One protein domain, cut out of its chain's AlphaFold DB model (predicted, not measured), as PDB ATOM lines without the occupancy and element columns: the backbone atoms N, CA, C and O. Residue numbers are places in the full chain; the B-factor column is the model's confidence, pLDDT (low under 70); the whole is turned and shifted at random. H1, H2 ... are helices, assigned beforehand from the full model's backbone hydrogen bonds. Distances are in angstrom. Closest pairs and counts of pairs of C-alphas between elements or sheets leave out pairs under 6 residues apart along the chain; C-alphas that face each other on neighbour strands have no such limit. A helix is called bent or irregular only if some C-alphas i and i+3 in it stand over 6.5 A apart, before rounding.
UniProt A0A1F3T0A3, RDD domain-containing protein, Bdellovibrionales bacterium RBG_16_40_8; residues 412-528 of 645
ATOM      1  N   ASP A 412     -19.394 -15.400  22.149       96.00
ATOM      2  CA  ASP A 412     -20.404 -15.693  21.116       96.00
ATOM      3  C   ASP A 412     -20.189 -17.058  20.441       96.00
ATOM      4  O   ASP A 412     -21.164 -17.742  20.127       96.00
ATOM      5  N   GLU A 413     -18.934 -17.491  20.311       94.50
ATOM      6  CA  GLU A 413     -18.553 -18.831  19.844       94.50
ATOM      7  C   GLU A 413     -19.146 -19.921  20.747       94.50
ATOM      8  O   GLU A 413     -19.811 -20.842  20.277       94.50
ATOM      9  N   VAL A 414     -18.998 -19.770  22.064       95.38
ATOM     10  CA  VAL A 414     -19.506 -20.732  23.051       95.38
ATOM     11  C   VAL A 414     -21.026 -20.666  23.167       95.38
ATOM     12  O   VAL A 414     -21.679 -21.701  23.313       95.38
ATOM     13  N   LYS A 415     -21.630 -19.475  23.049       97.31
ATOM     14  CA  LYS A 415     -23.095 -19.351  22.952       97.31
ATOM     15  C   LYS A 415     -23.622 -20.133  21.760       97.31
ATOM     16  O   LYS A 415     -24.626 -20.830  21.898       97.31
ATOM     17  N   LEU A 416     -22.961 -20.012  20.608       97.00
ATOM     18  CA  LEU A 416     -23.345 -20.720  19.397       97.00
ATOM     19  C   LEU A 416     -23.169 -22.227  19.575       97.00
ATOM     20  O   LEU A 416     -24.091 -22.965  19.240       97.00
ATOM     21  N   GLU A 417     -22.048 -22.682  20.136       95.81
ATOM     22  CA  GLU A 417     -21.796 -24.100  20.410       95.81
ATOM     23  C   GLU A 417     -22.899 -24.700  21.299       95.81
ATOM     24  O   GLU A 417     -23.506 -25.719  20.953       95.81
ATOM     25  N   ILE A 418     -23.201 -24.044  22.424       97.12
ATOM     26  CA  ILE A 418     -24.217 -24.498  23.379       97.12
ATOM     27  C   ILE A 418     -25.608 -24.488  22.740       97.12
ATOM     28  O   ILE A 418     -26.314 -25.494  22.816       97.12
ATOM     29  N   ALA A 419     -25.995 -23.388  22.089       97.44
ATOM     30  CA  ALA A 419     -27.304 -23.260  21.452       97.44
ATOM     31  C   ALA A 419     -27.479 -24.277  20.312       97.44
ATOM     32  O   ALA A 419     -28.552 -24.862  20.167       97.44
ATOM     33  N   SER A 420     -26.416 -24.536  19.543       96.94
ATOM     34  CA  SER A 420     -26.407 -25.540  18.472       96.94
ATOM     35  C   SER A 420     -26.586 -26.946  19.024       96.94
ATOM     36  O   SER A 420     -27.457 -27.682  18.560       96.94
ATOM     37  N   PHE A 421     -25.811 -27.302  20.053       95.94
ATOM     38  CA  PHE A 421     -25.938 -28.583  20.740       95.94
ATOM     39  C   PHE A 421     -27.354 -28.772  21.301       95.94
ATOM     40  O   PHE A 421     -28.013 -29.760  20.985       95.94
ATOM     41  N   MET A 422     -27.855 -27.808  22.076       96.94
ATOM     42  CA  MET A 422     -29.177 -27.888  22.702       96.94
ATOM     43  C   MET A 422     -30.300 -27.951  21.662       96.94
ATOM     44  O   MET A 422     -31.204 -28.776  21.794       96.94
ATOM     45  N   CYS A 423     -30.231 -27.143  20.599       97.31
ATOM     46  CA  CYS A 423     -31.213 -27.177  19.517       97.31
ATOM     47  C   CYS A 423     -31.233 -28.535  18.807       97.31
ATOM     48  O   CYS A 423     -32.297 -29.135  18.634       97.31
ATOM     49  N   PHE A 424     -30.054 -29.049  18.438       95.44
ATOM     50  CA  PHE A 424     -29.919 -30.361  17.811       95.44
ATOM     51  C   PHE A 424     -30.524 -31.465  18.679       95.44
ATOM     52  O   PHE A 424     -31.284 -32.304  18.190       95.44
ATOM     53  N   GLU A 425     -30.208 -31.443  19.971       93.44
ATOM     54  CA  GLU A 425     -30.675 -32.421  20.940       93.44
ATOM     55  C   GLU A 425     -32.190 -32.352  21.187       93.44
ATOM     56  O   GLU A 425     -32.852 -33.389  21.249       93.44
ATOM     57  N   GLN A 426     -32.771 -31.155  21.279       94.19
ATOM     58  CA  GLN A 426     -34.211 -30.970  21.480       94.19
ATOM     59  C   GLN A 426     -35.015 -31.410  20.250       94.19
ATOM     60  O   GLN A 426     -35.965 -32.191  20.372       94.19
ATOM     61  N   ILE A 427     -34.590 -30.978  19.055       94.19
ATOM     62  CA  ILE A 427     -35.230 -31.350  17.786       94.19
ATOM     63  C   ILE A 427     -35.055 -32.844  17.487       94.19
ATOM     64  O   ILE A 427     -35.886 -33.431  16.796       94.19
ATOM     65  N   TRP A 428     -34.027 -33.497  18.042       89.31
ATOM     66  CA  TRP A 428     -33.794 -34.924  17.816       89.31
ATOM     67  C   TRP A 428     -34.994 -35.803  18.144       89.31
ATOM     68  O   TRP A 428     -35.250 -36.776  17.437       89.31
ATOM     69  N   SER A 429     -35.724 -35.474  19.204       83.12
ATOM     70  CA  SER A 429     -36.887 -36.256  19.617       83.12
ATOM     71  C   SER A 429     -38.154 -35.917  18.824       83.12
ATOM     72  O   SER A 429     -38.982 -36.798  18.593       83.12
ATOM     73  N   SER A 430     -38.319 -34.652  18.426       88.75
ATOM     74  CA  SER A 430     -39.519 -34.146  17.760       88.75
ATOM     75  C   SER A 430     -39.296 -32.737  17.198       88.75
ATOM     76  O   SER A 430     -38.733 -31.872  17.873       88.75
ATOM     77  N   CYS A 431     -39.857 -32.463  16.015       94.62
ATOM     78  CA  CYS A 431     -39.919 -31.110  15.447       94.62
ATOM     79  C   CYS A 431     -40.821 -30.146  16.244       94.62
ATOM     80  O   CYS A 431     -40.813 -28.951  15.974       94.62
ATOM     81  N   GLU A 432     -41.574 -30.611  17.249       95.44
ATOM     82  CA  GLU A 432     -42.341 -29.725  18.145       95.44
ATOM     83  C   GLU A 432     -41.444 -28.735  18.905       95.44
ATOM     84  O   GLU A 432     -41.884 -27.643  19.263       95.44
ATOM     85  N   SER A 433     -40.169 -29.087  19.107       94.88
ATOM     86  CA  SER A 433     -39.176 -28.226  19.764       94.88
ATOM     87  C   SER A 433     -38.477 -27.252  18.807       94.88
ATOM     88  O   SER A 433     -37.492 -26.631  19.189       94.88
ATOM     89  N   LEU A 434     -38.972 -27.089  17.576       96.06
ATOM     90  CA  LEU A 434     -38.388 -26.192  16.572       96.06
ATOM     91  C   LEU A 434     -38.237 -24.739  17.063       96.06
ATOM     92  O   LEU A 434     -37.246 -24.079  16.756       96.06
ATOM     93  N   HIS A 435     -39.215 -24.260  17.835       96.38
ATOM     94  CA  HIS A 435     -39.240 -22.919  18.434       96.38
ATOM     95  C   HIS A 435     -38.760 -22.917  19.886       96.38
ATOM     96  O   HIS A 435     -39.208 -22.113  20.710       96.38
ATOM     97  N   SER A 436     -37.897 -23.864  20.250       96.19
ATOM     98  CA  SER A 436     -37.212 -23.771  21.525       96.19
ATOM     99  C   SER A 436     -36.322 -22.528  21.542       96.19
ATOM    100  O   SER A 436     -35.811 -22.066  20.517       96.19
ATOM    101  N   ARG A 437     -36.089 -22.006  22.747       96.50
ATOM    102  CA  ARG A 437     -35.184 -20.875  22.955       96.50
ATOM    103  C   ARG A 437     -33.802 -21.133  22.340       96.50
ATOM    104  O   ARG A 437     -33.267 -20.238  21.695       96.50
ATOM    105  N   SER A 438     -33.269 -22.341  22.507       97.00
ATOM    106  CA  SER A 438     -31.970 -22.767  21.984       97.00
ATOM    107  C   SER A 438     -31.904 -22.649  20.460       97.00
ATOM    108  O   SER A 438     -30.967 -22.075  19.909       97.00
ATOM    109  N   CYS A 439     -32.942 -23.117  19.762       97.62
ATOM    110  CA  CYS A 439     -33.006 -23.056  18.305       97.62
ATOM    111  C   CYS A 439     -33.155 -21.634  17.766       97.62
ATOM    112  O   CYS A 439     -32.587 -21.310  16.719       97.62
ATOM    113  N   ASP A 440     -33.905 -20.777  18.453       97.12
ATOM    114  CA  ASP A 440     -34.039 -19.370  18.074       97.12
ATOM    115  C   ASP A 440     -32.734 -18.597  18.311       97.12
ATOM    116  O   ASP A 440     -32.305 -17.829  17.445       97.12
ATOM    117  N   GLN A 441     -32.062 -18.851  19.438       96.81
ATOM    118  CA  GLN A 441     -30.754 -18.275  19.760       96.81
ATOM    119  C   GLN A 441     -29.679 -18.706  18.758       96.81
ATOM    120  O   GLN A 441     -28.954 -17.852  18.253       96.81
ATOM    121  N   MET A 442     -29.623 -19.994  18.405       97.44
ATOM    122  CA  MET A 442     -28.712 -20.510  17.379       97.44
ATOM    123  C   MET A 442     -28.905 -19.770  16.047       97.44
ATOM    124  O   MET A 442     -27.945 -19.255  15.480       97.44
ATOM    125  N   SER A 443     -30.145 -19.644  15.555       96.44
ATOM    126  CA  SER A 443     -30.409 -18.923  14.301       96.44
ATOM    127  C   SER A 443     -30.080 -17.434  14.369       96.44
ATOM    128  O   SER A 443     -29.702 -16.856  13.352       96.44
ATOM    129  N   ALA A 444     -30.236 -16.797  15.531       96.50
ATOM    130  CA  ALA A 444     -29.833 -15.408  15.715       96.50
ATOM    131  C   ALA A 444     -28.306 -15.252  15.632       96.50
ATOM    132  O   ALA A 444     -27.837 -14.360  14.931       96.50
ATOM    133  N   LEU A 445     -27.553 -16.148  16.278       95.75
ATOM    134  CA  LEU A 445     -26.085 -16.132  16.298       95.75
ATOM    135  C   LEU A 445     -25.469 -16.469  14.936       95.75
ATOM    136  O   LEU A 445     -24.516 -15.817  14.518       95.75
ATOM    137  N   ILE A 446     -26.049 -17.423  14.199       95.75
ATOM    138  CA  ILE A 446     -25.589 -17.764  12.842       95.75
ATOM    139  C   ILE A 446     -25.666 -16.546  11.908       95.75
ATOM    140  O   ILE A 446     -24.800 -16.352  11.065       95.75
ATOM    141  N   ARG A 447     -26.671 -15.674  12.074       94.25
ATOM    142  CA  ARG A 447     -26.802 -14.449  11.263       94.25
ATOM    143  C   ARG A 447     -25.750 -13.389  11.582       94.25
ATOM    144  O   ARG A 447     -25.559 -12.488  10.773       94.25
ATOM    145  N   THR A 448     -25.150 -13.437  12.769       94.12
ATOM    146  CA  THR A 448     -24.152 -12.455  13.210       94.12
ATOM    147  C   THR A 448     -22.716 -12.913  12.976       94.12
ATOM    148  O   THR A 448     -21.822 -12.075  12.957       94.12
ATOM    149  N   LEU A 449     -22.491 -14.218  12.807       91.00
ATOM    150  CA  LEU A 449     -21.171 -14.832  12.691       91.00
ATOM    151  C   LEU A 449     -20.985 -15.386  11.269       91.00
ATOM    152  O   LEU A 449     -21.515 -16.456  10.957       91.00
ATOM    153  N   ASP A 450     -20.231 -14.665  10.431       79.62
ATOM    154  CA  ASP A 450     -20.094 -14.910   8.978       79.62
ATOM    155  C   ASP A 450     -19.555 -16.315   8.606       79.62
ATOM    156  O   ASP A 450     -19.847 -16.790   7.512       79.62
ATOM    157  N   ASP A 451     -18.886 -17.032   9.524       83.25
ATOM    158  CA  ASP A 451     -18.324 -18.385   9.304       83.25
ATOM    159  C   ASP A 451     -18.864 -19.462  10.274       83.25
ATOM    160  O   ASP A 451     -18.333 -20.569  10.382       83.25
ATOM    161  N   SER A 452     -19.948 -19.167  10.994       80.88
ATOM    162  CA  SER A 452     -20.497 -20.026  12.065       80.88
ATOM    163  C   SER A 452     -20.892 -21.447  11.649       80.88
ATOM    164  O   SER A 452     -20.941 -22.346  12.486       80.88
ATOM    165  N   LEU A 453     -21.193 -21.666  10.370       87.81
ATOM    166  CA  LEU A 453     -21.626 -22.961   9.845       87.81
ATOM    167  C   LEU A 453     -20.457 -23.874   9.440       87.81
ATOM    168  O   LEU A 453     -20.698 -25.005   9.026       87.81
ATOM    169  N   ALA A 454     -19.202 -23.442   9.586       87.50
ATOM    170  CA  ALA A 454     -18.051 -24.310   9.331       87.50
ATOM    171  C   ALA A 454     -17.947 -25.474  10.336       87.50
ATOM    172  O   ALA A 454     -17.423 -26.533   9.988       87.50
ATOM    173  N   ASP A 455     -18.472 -25.304  11.555       92.81
ATOM    174  CA  ASP A 455     -18.557 -26.383  12.540       92.81
ATOM    175  C   ASP A 455     -19.625 -27.415  12.150       92.81
ATOM    176  O   ASP A 455     -20.765 -27.086  11.801       92.81
ATOM    177  N   ILE A 456     -19.257 -28.690  12.250       93.62
ATOM    178  CA  ILE A 456     -20.097 -29.821  11.862       93.62
ATOM    179  C   ILE A 456     -21.377 -29.917  12.698       93.62
ATOM    180  O   ILE A 456     -22.448 -30.195  12.153       93.62
ATOM    181  N   LYS A 457     -21.309 -29.637  14.006       92.56
ATOM    182  CA  LYS A 457     -22.450 -29.760  14.926       92.56
ATOM    183  C   LYS A 457     -23.419 -28.613  14.717       92.56
ATOM    184  O   LYS A 457     -24.623 -28.854  14.651       92.56
ATOM    185  N   THR A 458     -22.912 -27.395  14.546       95.50
ATOM    186  CA  THR A 458     -23.732 -26.232  14.187       95.50
ATOM    187  C   THR A 458     -24.398 -26.413  12.826       95.50
ATOM    188  O   THR A 458     -25.611 -26.225  12.717       95.50
ATOM    189  N   SER A 459     -23.657 -26.868  11.810       96.12
ATOM    190  CA  SER A 459     -24.228 -27.197  10.498       96.12
ATOM    191  C   SER A 459     -25.320 -28.262  10.589       96.12
ATOM    192  O   SER A 459     -26.384 -28.107   9.991       96.12
ATOM    193  N   LEU A 460     -25.100 -29.326  11.362       95.50
ATOM    194  CA  LEU A 460     -26.061 -30.414  11.509       95.50
ATOM    195  C   LEU A 460     -27.319 -29.992  12.290       95.50
ATOM    196  O   LEU A 460     -28.436 -30.377  11.932       95.50
ATOM    197  N   ALA A 461     -27.155 -29.171  13.330       96.19
ATOM    198  CA  ALA A 461     -28.253 -28.563  14.079       96.19
ATOM    199  C   ALA A 461     -29.118 -27.676  13.174       96.19
ATOM    200  O   ALA A 461     -30.344 -27.809  13.154       96.19
ATOM    201  N   PHE A 462     -28.474 -26.820  12.377       96.88
ATOM    202  CA  PHE A 462     -29.143 -25.965  11.404       96.88
ATOM    203  C   PHE A 462     -29.868 -26.782  10.329       96.88
ATOM    204  O   PHE A 462     -31.042 -26.534  10.060       96.88
ATOM    205  N   PHE A 463     -29.199 -27.791   9.764       95.81
ATOM    206  CA  PHE A 463     -29.759 -28.690   8.756       95.81
ATOM    207  C   PHE A 463     -31.060 -29.333   9.245       95.81
ATOM    208  O   PHE A 463     -32.078 -29.283   8.564       95.81
ATOM    209  N   ARG A 464     -31.080 -29.851  10.475       94.88
ATOM    210  CA  ARG A 464     -32.302 -30.420  11.060       94.88
ATOM    211  C   ARG A 464     -33.386 -29.396  11.345       94.88
ATOM    212  O   ARG A 464     -34.561 -29.680  11.122       94.88
ATOM    213  N   LYS A 465     -33.005 -28.218  11.843       96.44
ATOM    214  CA  LYS A 465     -33.951 -27.121  12.051       96.44
ATOM    215  C   LYS A 465     -34.672 -26.786  10.741       96.44
ATOM    216  O   LYS A 465     -35.899 -26.722  10.722       96.44
ATOM    217  N   TRP A 466     -33.912 -26.669   9.652       96.12
ATOM    218  CA  TRP A 466     -34.434 -26.412   8.313       96.12
ATOM    219  C   TRP A 466     -35.451 -27.468   7.870       96.12
ATOM    220  O   TRP A 466     -36.522 -27.130   7.374       96.12
ATOM    221  N   GLU A 467     -35.157 -28.751   8.080       94.50
ATOM    222  CA  GLU A 467     -36.089 -29.827   7.723       94.50
ATOM    223  C   GLU A 467     -37.400 -29.760   8.507       94.50
ATOM    224  O   GLU A 467     -38.473 -29.962   7.935       94.50
ATOM    225  N   CYS A 468     -37.324 -29.451   9.802       95.38
ATOM    226  CA  CYS A 468     -38.511 -29.275  10.630       95.38
ATOM    227  C   CYS A 468     -39.362 -28.074  10.186       95.38
ATOM    228  O   CYS A 468     -40.586 -28.153  10.252       95.38
ATOM    229  N   GLU A 469     -38.745 -26.991   9.699       96.00
ATOM    230  CA  GLU A 469     -39.455 -25.819   9.157       96.00
ATOM    231  C   GLU A 469     -40.206 -26.126   7.849       96.00
ATOM    232  O   GLU A 469     -41.268 -25.555   7.601       96.00
ATOM    233  N   HIS A 470     -39.693 -27.052   7.032       95.06
ATOM    234  CA  HIS A 470     -40.180 -27.319   5.671       95.06
ATOM    235  C   HIS A 470     -40.927 -28.656   5.531       95.06
ATOM    236  O   HIS A 470     -40.965 -29.240   4.447       95.06
ATOM    237  N   SER A 471     -41.515 -29.164   6.623       85.25
ATOM    238  CA  SER A 471     -42.124 -30.502   6.695       85.25
ATOM    239  C   SER A 471     -42.942 -30.885   5.439       85.25
ATOM    240  O   SER A 471     -44.032 -30.364   5.213       85.25
ATOM    241  N   GLY A 472     -42.417 -31.816   4.628       77.12
ATOM    242  CA  GLY A 472     -43.103 -32.417   3.472       77.12
ATOM    243  C   GLY A 472     -42.615 -32.008   2.073       77.12
ATOM    244  O   GLY A 472     -42.880 -32.762   1.139       77.12
ATOM    245  N   ASP A 473     -41.881 -30.901   1.920       88.31
ATOM    246  CA  ASP A 473     -41.325 -30.447   0.629       88.31
ATOM    247  C   ASP A 473     -39.978 -29.733   0.847       88.31
ATOM    248  O   ASP A 473     -39.871 -28.507   0.813       88.31
ATOM    249  N   ILE A 474     -38.953 -30.516   1.199       92.62
ATOM    250  CA  ILE A 474     -37.623 -29.988   1.524       92.62
ATOM    251  C   ILE A 474     -36.831 -29.804   0.227       92.62
ATOM    252  O   ILE A 474     -36.443 -30.782  -0.413       92.62
ATOM    253  N   ASP A 475     -36.542 -28.550  -0.118       94.88
ATOM    254  CA  ASP A 475     -35.610 -28.192  -1.189       94.88
ATOM    255  C   ASP A 475     -34.158 -28.334  -0.692       94.88
ATOM    256  O   ASP A 475     -33.563 -27.409  -0.129       94.88
ATOM    257  N   TYR A 476     -33.595 -29.534  -0.856       94.25
ATOM    258  CA  TYR A 476     -32.199 -29.802  -0.500       94.25
ATOM    259  C   TYR A 476     -31.211 -29.043  -1.397       94.25
ATOM    260  O   TYR A 476     -30.110 -28.738  -0.940       94.25
ATOM    261  N   ASP A 477     -31.588 -28.667  -2.624       92.75
ATOM    262  CA  ASP A 477     -30.713 -27.892  -3.508       92.75
ATOM    263  C   ASP A 477     -30.524 -26.476  -2.950       92.75
ATOM    264  O   ASP A 477     -29.390 -25.995  -2.854       92.75
ATOM    265  N   ALA A 478     -31.599 -25.843  -2.466       94.69
ATOM    266  CA  ALA A 478     -31.514 -24.568  -1.752       94.69
ATOM    267  C   ALA A 478     -30.602 -24.664  -0.517       94.69
ATOM    268  O   ALA A 478     -29.783 -23.776  -0.276       94.69
ATOM    269  N   LEU A 479     -30.676 -25.767   0.228       93.44
ATOM    270  CA  LEU A 479     -29.863 -25.991   1.424       93.44
ATOM    271  C   LEU A 479     -28.366 -26.123   1.106       93.44
ATOM    272  O   LEU A 479     -27.532 -25.633   1.861       93.44
ATOM    273  N   THR A 480     -28.005 -26.688  -0.051       93.12
ATOM    274  CA  THR A 480     -26.598 -26.765  -0.493       93.12
ATOM    275  C   THR A 480     -25.999 -25.415  -0.907       93.12
ATOM    276  O   THR A 480     -24.772 -25.303  -1.028       93.12
ATOM    277  N   SER A 481     -26.834 -24.391  -1.125       93.75
ATOM    278  CA  SER A 481     -26.382 -23.020  -1.407       93.75
ATOM    279  C   SER A 481     -25.947 -22.258  -0.149       93.75
ATOM    280  O   SER A 481     -25.217 -21.272  -0.249       93.75
ATOM    281  N   ILE A 482     -26.351 -22.740   1.029       93.69
ATOM    282  CA  ILE A 482     -25.932 -22.225   2.335       93.69
ATOM    283  C   ILE A 482     -24.494 -22.712   2.608       93.69
ATOM    284  O   ILE A 482     -24.157 -23.834   2.211       93.69
ATOM    285  N   PRO A 483     -23.623 -21.907   3.253       93.75
ATOM    286  CA  PRO A 483     -22.236 -22.277   3.553       93.75
ATOM    287  C   PRO A 483     -22.139 -23.314   4.691       93.75
ATOM    288  O   PRO A 483     -21.529 -23.070   5.724       93.75
ATOM    289  N   LEU A 484     -22.772 -24.473   4.509       93.94
ATOM    290  CA  LEU A 484     -22.664 -25.617   5.412       93.94
ATOM    291  C   LEU A 484     -21.267 -26.241   5.331       93.94
ATOM    292  O   LEU A 484     -20.615 -26.203   4.281       93.94
ATOM    293  N   GLN A 485     -20.861 -26.895   6.417       95.44
ATOM    294  CA  GLN A 485     -19.696 -27.774   6.444       95.44
ATOM    295  C   GLN A 485     -19.807 -28.829   5.322       95.44
ATOM    296  O   GLN A 485     -20.902 -29.283   4.972       95.44
ATOM    297  N   ALA A 486     -18.670 -29.178   4.711       93.44
ATOM    298  CA  ALA A 486     -18.618 -29.947   3.466       93.44
ATOM    299  C   ALA A 486     -19.334 -31.308   3.537       93.44
ATOM    300  O   ALA A 486     -20.048 -31.670   2.601       93.44
ATOM    301  N   ASP A 487     -19.204 -32.024   4.649       93.00
ATOM    302  CA  ASP A 487     -19.816 -33.335   4.857       93.00
ATOM    303  C   ASP A 487     -21.323 -33.213   5.129       93.00
ATOM    304  O   ASP A 487     -22.110 -34.019   4.634       93.00
ATOM    305  N   VAL A 488     -21.771 -32.165   5.834       94.94
ATOM    306  CA  VAL A 488     -23.212 -31.876   5.998       94.94
ATOM    307  C   VAL A 488     -23.840 -31.469   4.662       94.94
ATOM    308  O   VAL A 488     -24.967 -31.856   4.349       94.94
ATOM    309  N   LYS A 489     -23.099 -30.746   3.818       94.88
ATOM    310  CA  LYS A 489     -23.513 -30.452   2.444       94.88
ATOM    311  C   LYS A 489     -23.577 -31.719   1.590       94.88
ATOM    312  O   LYS A 489     -24.533 -31.885   0.836       94.88
ATOM    313  N   ALA A 490     -22.614 -32.629   1.730       93.56
ATOM    314  CA  ALA A 490     -22.643 -33.927   1.063       93.56
ATOM    315  C   ALA A 490     -23.839 -34.778   1.531       93.56
ATOM    316  O   ALA A 490     -24.521 -35.381   0.704       93.56
ATOM    317  N   LEU A 491     -24.178 -34.732   2.826       94.38
ATOM    318  CA  LEU A 491     -25.404 -35.321   3.367       94.38
ATOM    319  C   LEU A 491     -26.663 -34.700   2.743       94.38
ATOM    320  O   LEU A 491     -27.568 -35.433   2.355       94.38
ATOM    321  N   ALA A 492     -26.731 -33.373   2.605       94.56
ATOM    322  CA  ALA A 492     -27.856 -32.698   1.953       94.56
ATOM    323  C   ALA A 492     -28.030 -33.145   0.491       94.56
ATOM    324  O   ALA A 492     -29.147 -33.430   0.061       94.56
ATOM    325  N   ILE A 493     -26.924 -33.282  -0.251       93.25
ATOM    326  CA  ILE A 493     -26.920 -33.808  -1.624       93.25
ATOM    327  C   ILE A 493     -27.403 -35.264  -1.641       93.25
ATOM    328  O   ILE A 493     -28.271 -35.612  -2.432       93.25
ATOM    329  N   ALA A 494     -26.906 -36.118  -0.744       92.88
ATOM    330  CA  ALA A 494     -27.366 -37.503  -0.639       92.88
ATOM    331  C   ALA A 494     -28.878 -37.590  -0.357       92.88
ATOM    332  O   ALA A 494     -29.566 -38.462  -0.890       92.88
ATOM    333  N   MET A 495     -29.414 -36.656   0.437       91.44
ATOM    334  CA  MET A 495     -30.838 -36.582   0.770       91.44
ATOM    335  C   MET A 495     -31.742 -36.171  -0.401       91.44
ATOM    336  O   MET A 495     -32.928 -36.534  -0.359       91.44
ATOM    337  N   SER A 496     -31.212 -35.461  -1.409       91.38
ATOM    338  CA  SER A 496     -31.960 -35.021  -2.597       91.38
ATOM    339  C   SER A 496     -32.238 -36.162  -3.584       91.38
ATOM    340  O   SER A 496     -33.221 -36.112  -4.329       91.38
ATOM    341  N   TYR A 497     -31.446 -37.239  -3.543       89.69
ATOM    342  CA  TYR A 497     -31.692 -38.432  -4.346       89.69
ATOM    343  C   TYR A 497     -32.805 -39.310  -3.743       89.69
ATOM    344  O   TYR A 497     -32.829 -39.575  -2.534       89.69
ATOM    345  N   PRO A 498     -33.736 -39.823  -4.567       81.69
ATOM    346  CA  PRO A 498     -34.728 -40.781  -4.107       81.69
ATOM    347  C   PRO A 498     -34.075 -42.147  -3.847       81.69
ATOM    348  O   PRO A 498     -33.488 -42.745  -4.742       81.69
ATOM    349  N   GLY A 499     -34.242 -42.681  -2.635       80.81
ATOM    350  CA  GLY A 499     -33.791 -44.030  -2.276       80.81
ATOM    351  C   GLY A 499     -32.535 -44.061  -1.404       80.81
ATOM    352  O   GLY A 499     -32.270 -43.124  -0.654       80.81
ATOM    353  N   ALA A 500     -31.822 -45.191  -1.442       81.12
ATOM    354  CA  ALA A 500     -30.621 -45.438  -0.640       81.12
ATOM    355  C   ALA A 500     -29.311 -45.155  -1.399       81.12
ATOM    356  O   ALA A 500     -28.267 -45.036  -0.766       81.12
ATOM    357  N   ASP A 501     -29.366 -45.026  -2.729       81.44
ATOM    358  CA  ASP A 501     -28.177 -44.962  -3.589       81.44
ATOM    359  C   ASP A 501     -27.286 -43.755  -3.262       81.44
ATOM    360  O   ASP A 501     -26.075 -43.908  -3.144       81.44
ATOM    361  N   GLY A 502     -27.883 -42.591  -2.971       82.19
ATOM    362  CA  GLY A 502     -27.132 -41.391  -2.582       82.19
ATOM    363  C   GLY A 502     -26.344 -41.530  -1.272       82.19
ATOM    364  O   GLY A 502     -25.350 -40.837  -1.085       82.19
ATOM    365  N   PHE A 503     -26.747 -42.431  -0.368       85.81
ATOM    366  CA  PHE A 503     -26.014 -42.666   0.881       85.81
ATOM    367  C   PHE A 503     -24.849 -43.640   0.712       85.81
ATOM    368  O   PHE A 503     -23.854 -43.495   1.415       85.81
ATOM    369  N   ASN A 504     -24.954 -44.610  -0.201       82.69
ATOM    370  CA  ASN A 504     -23.856 -45.543  -0.469       82.69
ATOM    371  C   ASN A 504     -22.647 -44.785  -1.029       82.69
ATOM    372  O   ASN A 504     -21.535 -44.965  -0.545       82.69
ATOM    373  N   ASP A 505     -22.890 -43.851  -1.956       83.19
ATOM    374  CA  ASP A 505     -21.839 -42.993  -2.504       83.19
ATOM    375  C   ASP A 505     -21.159 -42.158  -1.410       83.19
ATOM    376  O   ASP A 505     -19.939 -42.004  -1.423       83.19
ATOM    377  N   LEU A 506     -21.928 -41.657  -0.437       87.31
ATOM    378  CA  LEU A 506     -21.399 -40.887   0.685       87.31
ATOM    379  C   LEU A 506     -20.509 -41.753   1.591       87.31
ATOM    380  O   LEU A 506     -19.384 -41.357   1.885       87.31
ATOM    381  N   ILE A 507     -20.988 -42.940   1.980       83.94
ATOM    382  CA  ILE A 507     -20.270 -43.882   2.856       83.94
ATOM    383  C   ILE A 507     -18.972 -44.384   2.206       83.94
ATOM    384  O   ILE A 507     -17.966 -44.522   2.898       83.94
ATOM    385  N   ASP A 508     -18.975 -44.631   0.896       81.81
ATOM    386  CA  ASP A 508     -17.829 -45.225   0.197       81.81
ATOM    387  C   ASP A 508     -16.701 -44.221  -0.112       81.81
ATOM    388  O   ASP A 508     -15.552 -44.631  -0.293       81.81
ATOM    389  N   HIS A 509     -16.997 -42.917  -0.192       79.00
ATOM    390  CA  HIS A 509     -16.046 -41.914  -0.700       79.00
ATOM    391  C   HIS A 509     -15.439 -40.993   0.361       79.00
ATOM    392  O   HIS A 509     -14.456 -40.312   0.059       79.00
ATOM    393  N   TYR A 510     -15.988 -40.956   1.575       77.50
ATOM    394  CA  TYR A 510     -15.585 -39.987   2.590       77.50
ATOM    395  C   TYR A 510     -15.176 -40.670   3.895       77.50
ATOM    396  O   TYR A 510     -15.816 -41.610   4.363       77.50
ATOM    397  N   GLU A 511     -14.106 -40.170   4.513       84.31
ATOM    398  CA  GLU A 511     -13.818 -40.443   5.921       84.31
ATOM    399  C   GLU A 511     -14.777 -39.581   6.749       84.31
ATOM    400  O   GLU A 511     -14.479 -38.447   7.111       84.31
ATOM    401  N   ILE A 512     -16.003 -40.084   6.910       85.19
ATOM    402  CA  ILE A 512     -17.103 -39.330   7.509       85.19
ATOM    403  C   ILE A 512     -16.935 -39.296   9.026       85.19
ATOM    404  O   ILE A 512     -16.804 -40.339   9.673       85.19
ATOM    405  N   ASP A 513     -17.048 -38.094   9.579       89.81
ATOM    406  CA  ASP A 513     -17.188 -37.853  11.010       89.81
ATOM    407  C   ASP A 513     -18.302 -38.711  11.648       89.81
ATOM    408  O   ASP A 513     -19.351 -38.996  11.051       89.81
ATOM    409  N   GLU A 514     -18.075 -39.163  12.880       87.19
ATOM    410  CA  GLU A 514     -18.953 -40.123  13.547       87.19
ATOM    411  C   GLU A 514     -20.385 -39.587  13.712       87.19
ATOM    412  O   GLU A 514     -21.358 -40.334  13.533       87.19
ATOM    413  N   GLU A 515     -20.538 -38.292  13.987       89.31
ATOM    414  CA  GLU A 515     -21.827 -37.633  14.132       89.31
ATOM    415  C   GLU A 515     -22.629 -37.677  12.824       89.31
ATOM    416  O   GLU A 515     -23.821 -38.006  12.845       89.31
ATOM    417  N   ILE A 516     -21.991 -37.444  11.674       91.50
ATOM    418  CA  ILE A 516     -22.663 -37.537  10.370       91.50
ATOM    419  C   ILE A 516     -22.982 -38.987  10.021       91.50
ATOM    420  O   ILE A 516     -24.084 -39.264   9.547       91.50
ATOM    421  N   ASN A 517     -22.077 -39.930  10.292       90.88
ATOM    422  CA  ASN A 517     -22.333 -41.349  10.040       90.88
ATOM    423  C   ASN A 517     -23.553 -41.853  10.836       90.88
ATOM    424  O   ASN A 517     -24.416 -42.572  10.316       90.88
ATOM    425  N   SER A 518     -23.683 -41.401  12.085       90.56
ATOM    426  CA  SER A 518     -24.868 -41.681  12.892       90.56
ATOM    427  C   SER A 518     -26.140 -41.089  12.275       90.56
ATOM    428  O   SER A 518     -27.185 -41.742  12.234       90.56
ATOM    429  N   GLU A 519     -26.059 -39.877  11.726       93.06
ATOM    430  CA  GLU A 519     -27.206 -39.208  11.130       93.06
ATOM    431  C   GLU A 519     -27.640 -39.882   9.824       93.06
ATOM    432  O   GLU A 519     -28.838 -40.089   9.601       93.06
ATOM    433  N   ILE A 520     -26.679 -40.271   8.983       92.56
ATOM    434  CA  ILE A 520     -26.903 -41.073   7.776       92.56
ATOM    435  C   ILE A 520     -27.627 -42.363   8.144       92.56
ATOM    436  O   ILE A 520     -28.687 -42.668   7.591       92.56
ATOM    437  N   SER A 521     -27.092 -43.090   9.127       92.38
ATOM    438  CA  SER A 521     -27.656 -44.358   9.583       92.38
ATOM    439  C   SER A 521     -29.097 -44.182  10.048       92.38
ATOM    440  O   SER A 521     -29.984 -44.910   9.601       92.38
ATOM    441  N   ARG A 522     -29.370 -43.164  10.875       93.31
ATOM    442  CA  ARG A 522     -30.729 -42.827  11.320       93.31
ATOM    443  C   ARG A 522     -31.678 -42.617  10.137       93.31
ATOM    444  O   ARG A 522     -32.754 -43.215  10.099       93.31
ATOM    445  N   ARG A 523     -31.283 -41.794   9.165       91.38
ATOM    446  CA  ARG A 523     -32.113 -41.459   7.995       91.38
ATOM    447  C   ARG A 523     -32.374 -42.673   7.115       91.38
ATOM    448  O   ARG A 523     -33.500 -42.867   6.655       91.38
ATOM    449  N   LEU A 524     -31.365 -43.522   6.931       91.81
ATOM    450  CA  LEU A 524     -31.506 -44.795   6.232       91.81
ATOM    451  C   LEU A 524     -32.536 -45.698   6.919       91.81
ATOM    452  O   LEU A 524     -33.396 -46.251   6.237       91.81
ATOM    453  N   ILE A 525     -32.511 -45.800   8.252       94.44
ATOM    454  CA  ILE A 525     -33.477 -46.592   9.036       94.44
ATOM    455  C   ILE A 525     -34.903 -46.051   8.881       94.44
ATOM    456  O   ILE A 525     -35.859 -46.816   8.706       94.44
ATOM    457  N   GLU A 526     -35.064 -44.731   8.938       91.62
ATOM    458  CA  GLU A 526     -36.367 -44.077   8.808       91.62
ATOM    459  C   GLU A 526     -36.966 -44.302   7.417       91.62
ATOM    460  O   GLU A 526     -38.119 -44.735   7.317       91.62
ATOM    461  N   ARG A 527     -36.167 -44.114   6.359       90.25
ATOM    462  CA  ARG A 527     -36.596 -44.235   4.955       90.25
ATOM    463  C   ARG A 527     -36.748 -45.676   4.478       90.25
ATOM    464  O   ARG A 527     -37.590 -45.953   3.625       90.25
ATOM    465  N   THR A 528     -35.940 -46.606   4.981       91.69
ATOM    466  CA  THR A 528     -35.959 -47.968   4.452       91.69
ATOM    467  C   THR A 528     -37.205 -48.731   4.904       91.69
ATOM    468  O   THR A 528     -37.617 -48.716   6.068       91.69
TER     469      THR A 528
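This is residues 412 to 528 of the 645 residues of the protein "RDD domain-containing protein" of Bdellovibrionales bacterium RBG_16_40_8 (UniProt A0A1F3T0A3). Two groups of helices sit one beyond the other along the longest axis and join near the middle: H1, H2, H3 and H4 pack together at one end, and H6, H7 and H8 fold back and forth as a loose bundle of three at the other, their centres making a triangle. H4 lies near the middle and packs on H6, and the short H5 also packs on H6. The 117 printed residues include eight named helices, H1 to H8 in chain order, and no named strand, so the class is all helix. The whole is compact, with a radius of gyration of the C-alphas of 13.7 A and spans of 38 by 28 by 24 A.

H1, residues 412 to 429, touches H2, residues 431 to 435, with residues 423 to 427 alone; the closest C-alphas, of Ile 427 and Ser 433, are 5.4 A apart. H1 touches H3, residues 437 to 446, opposite ways at a steep tilt of 47 degrees, closest at the C-alphas of Cys 423 and Cys 439, 4.7 A. H1 also touches H4, residues 456 to 469, the same way at a steep tilt of 49 degrees, closest at the C-alphas of Phe 424 and Ala 461, 4.5 A. H2 and H4 touch, closest at the C-alphas of Cys 431 and Cys 468, 5.3 A, H4 with residues 465 to 469 alone. H5, residues 476 to 480, touches the hub, H6, residues 486 to 496, closest at the C-alphas of Tyr 476 and Ser 496, 5.6 A. H4 and H6 touch, the same way at a shallow tilt of 28 degrees, closest at the C-alphas of Leu 460 and Val 488, 6.4 A. H6 and H7, residues 501 to 509, form a helical hairpin at a shallow tilt of 23 degrees, closest at the C-alphas of Ala 494 and Gly 502, 4.4 A. H7 and H8, residues 514 to 527, form another at 20 degrees but only just touch, with 3 pairs of C-alphas within 8 A, the closest those of Phe 503 and Ile 520, 7.1 A. H8 touches H6 with residues 516 to 520 alone, the same way at a shallow tilt of 6 degrees, closest at the C-alphas of Val 488 and Ile 516, 7.2 A. H1 and H8 are apart. The helix packing is only just mostly aligned, 4 of 6 touching pairs with a tilt being shallow. Every O i to N i+4 pair is within hydrogen-bond range in H3, H4, H5, H6 and H8; the counts are 13 of 14 in H1, 4 of 5 in H7 and 0 of 1 in H2, where 1 of 2 O i to N i+3 pairs is within range.

H1 begins at C-alpha 412, (-20.404, -15.693, 21.116), and measures 26.4 A from first to last C-alpha; it is neither bent nor irregular, but only just, C-alphas 426 and 429 being 6.2 A apart. H2, 8.7 A, is irregular: C-alphas 432 and 435 are 7.5 A apart. H3 measures 14.3 A, H4 20.0 A, H5 6.4 A, H6 15.5 A and H7 12.8 A. H4 begins at C-alpha 456, (-20.097, -29.821, 11.862). H8, 20.1 A, ends at C-alpha 527, (-36.596, -44.235, 4.955).

The C-alphas of Asp 412 and Thr 528, the first and last printed, are the two farthest apart, 39.5 A. The printed part has no cut and no long link. The mean pLDDT of the printed part is 91.9, with H7 at 83, and no printed residue is under 70.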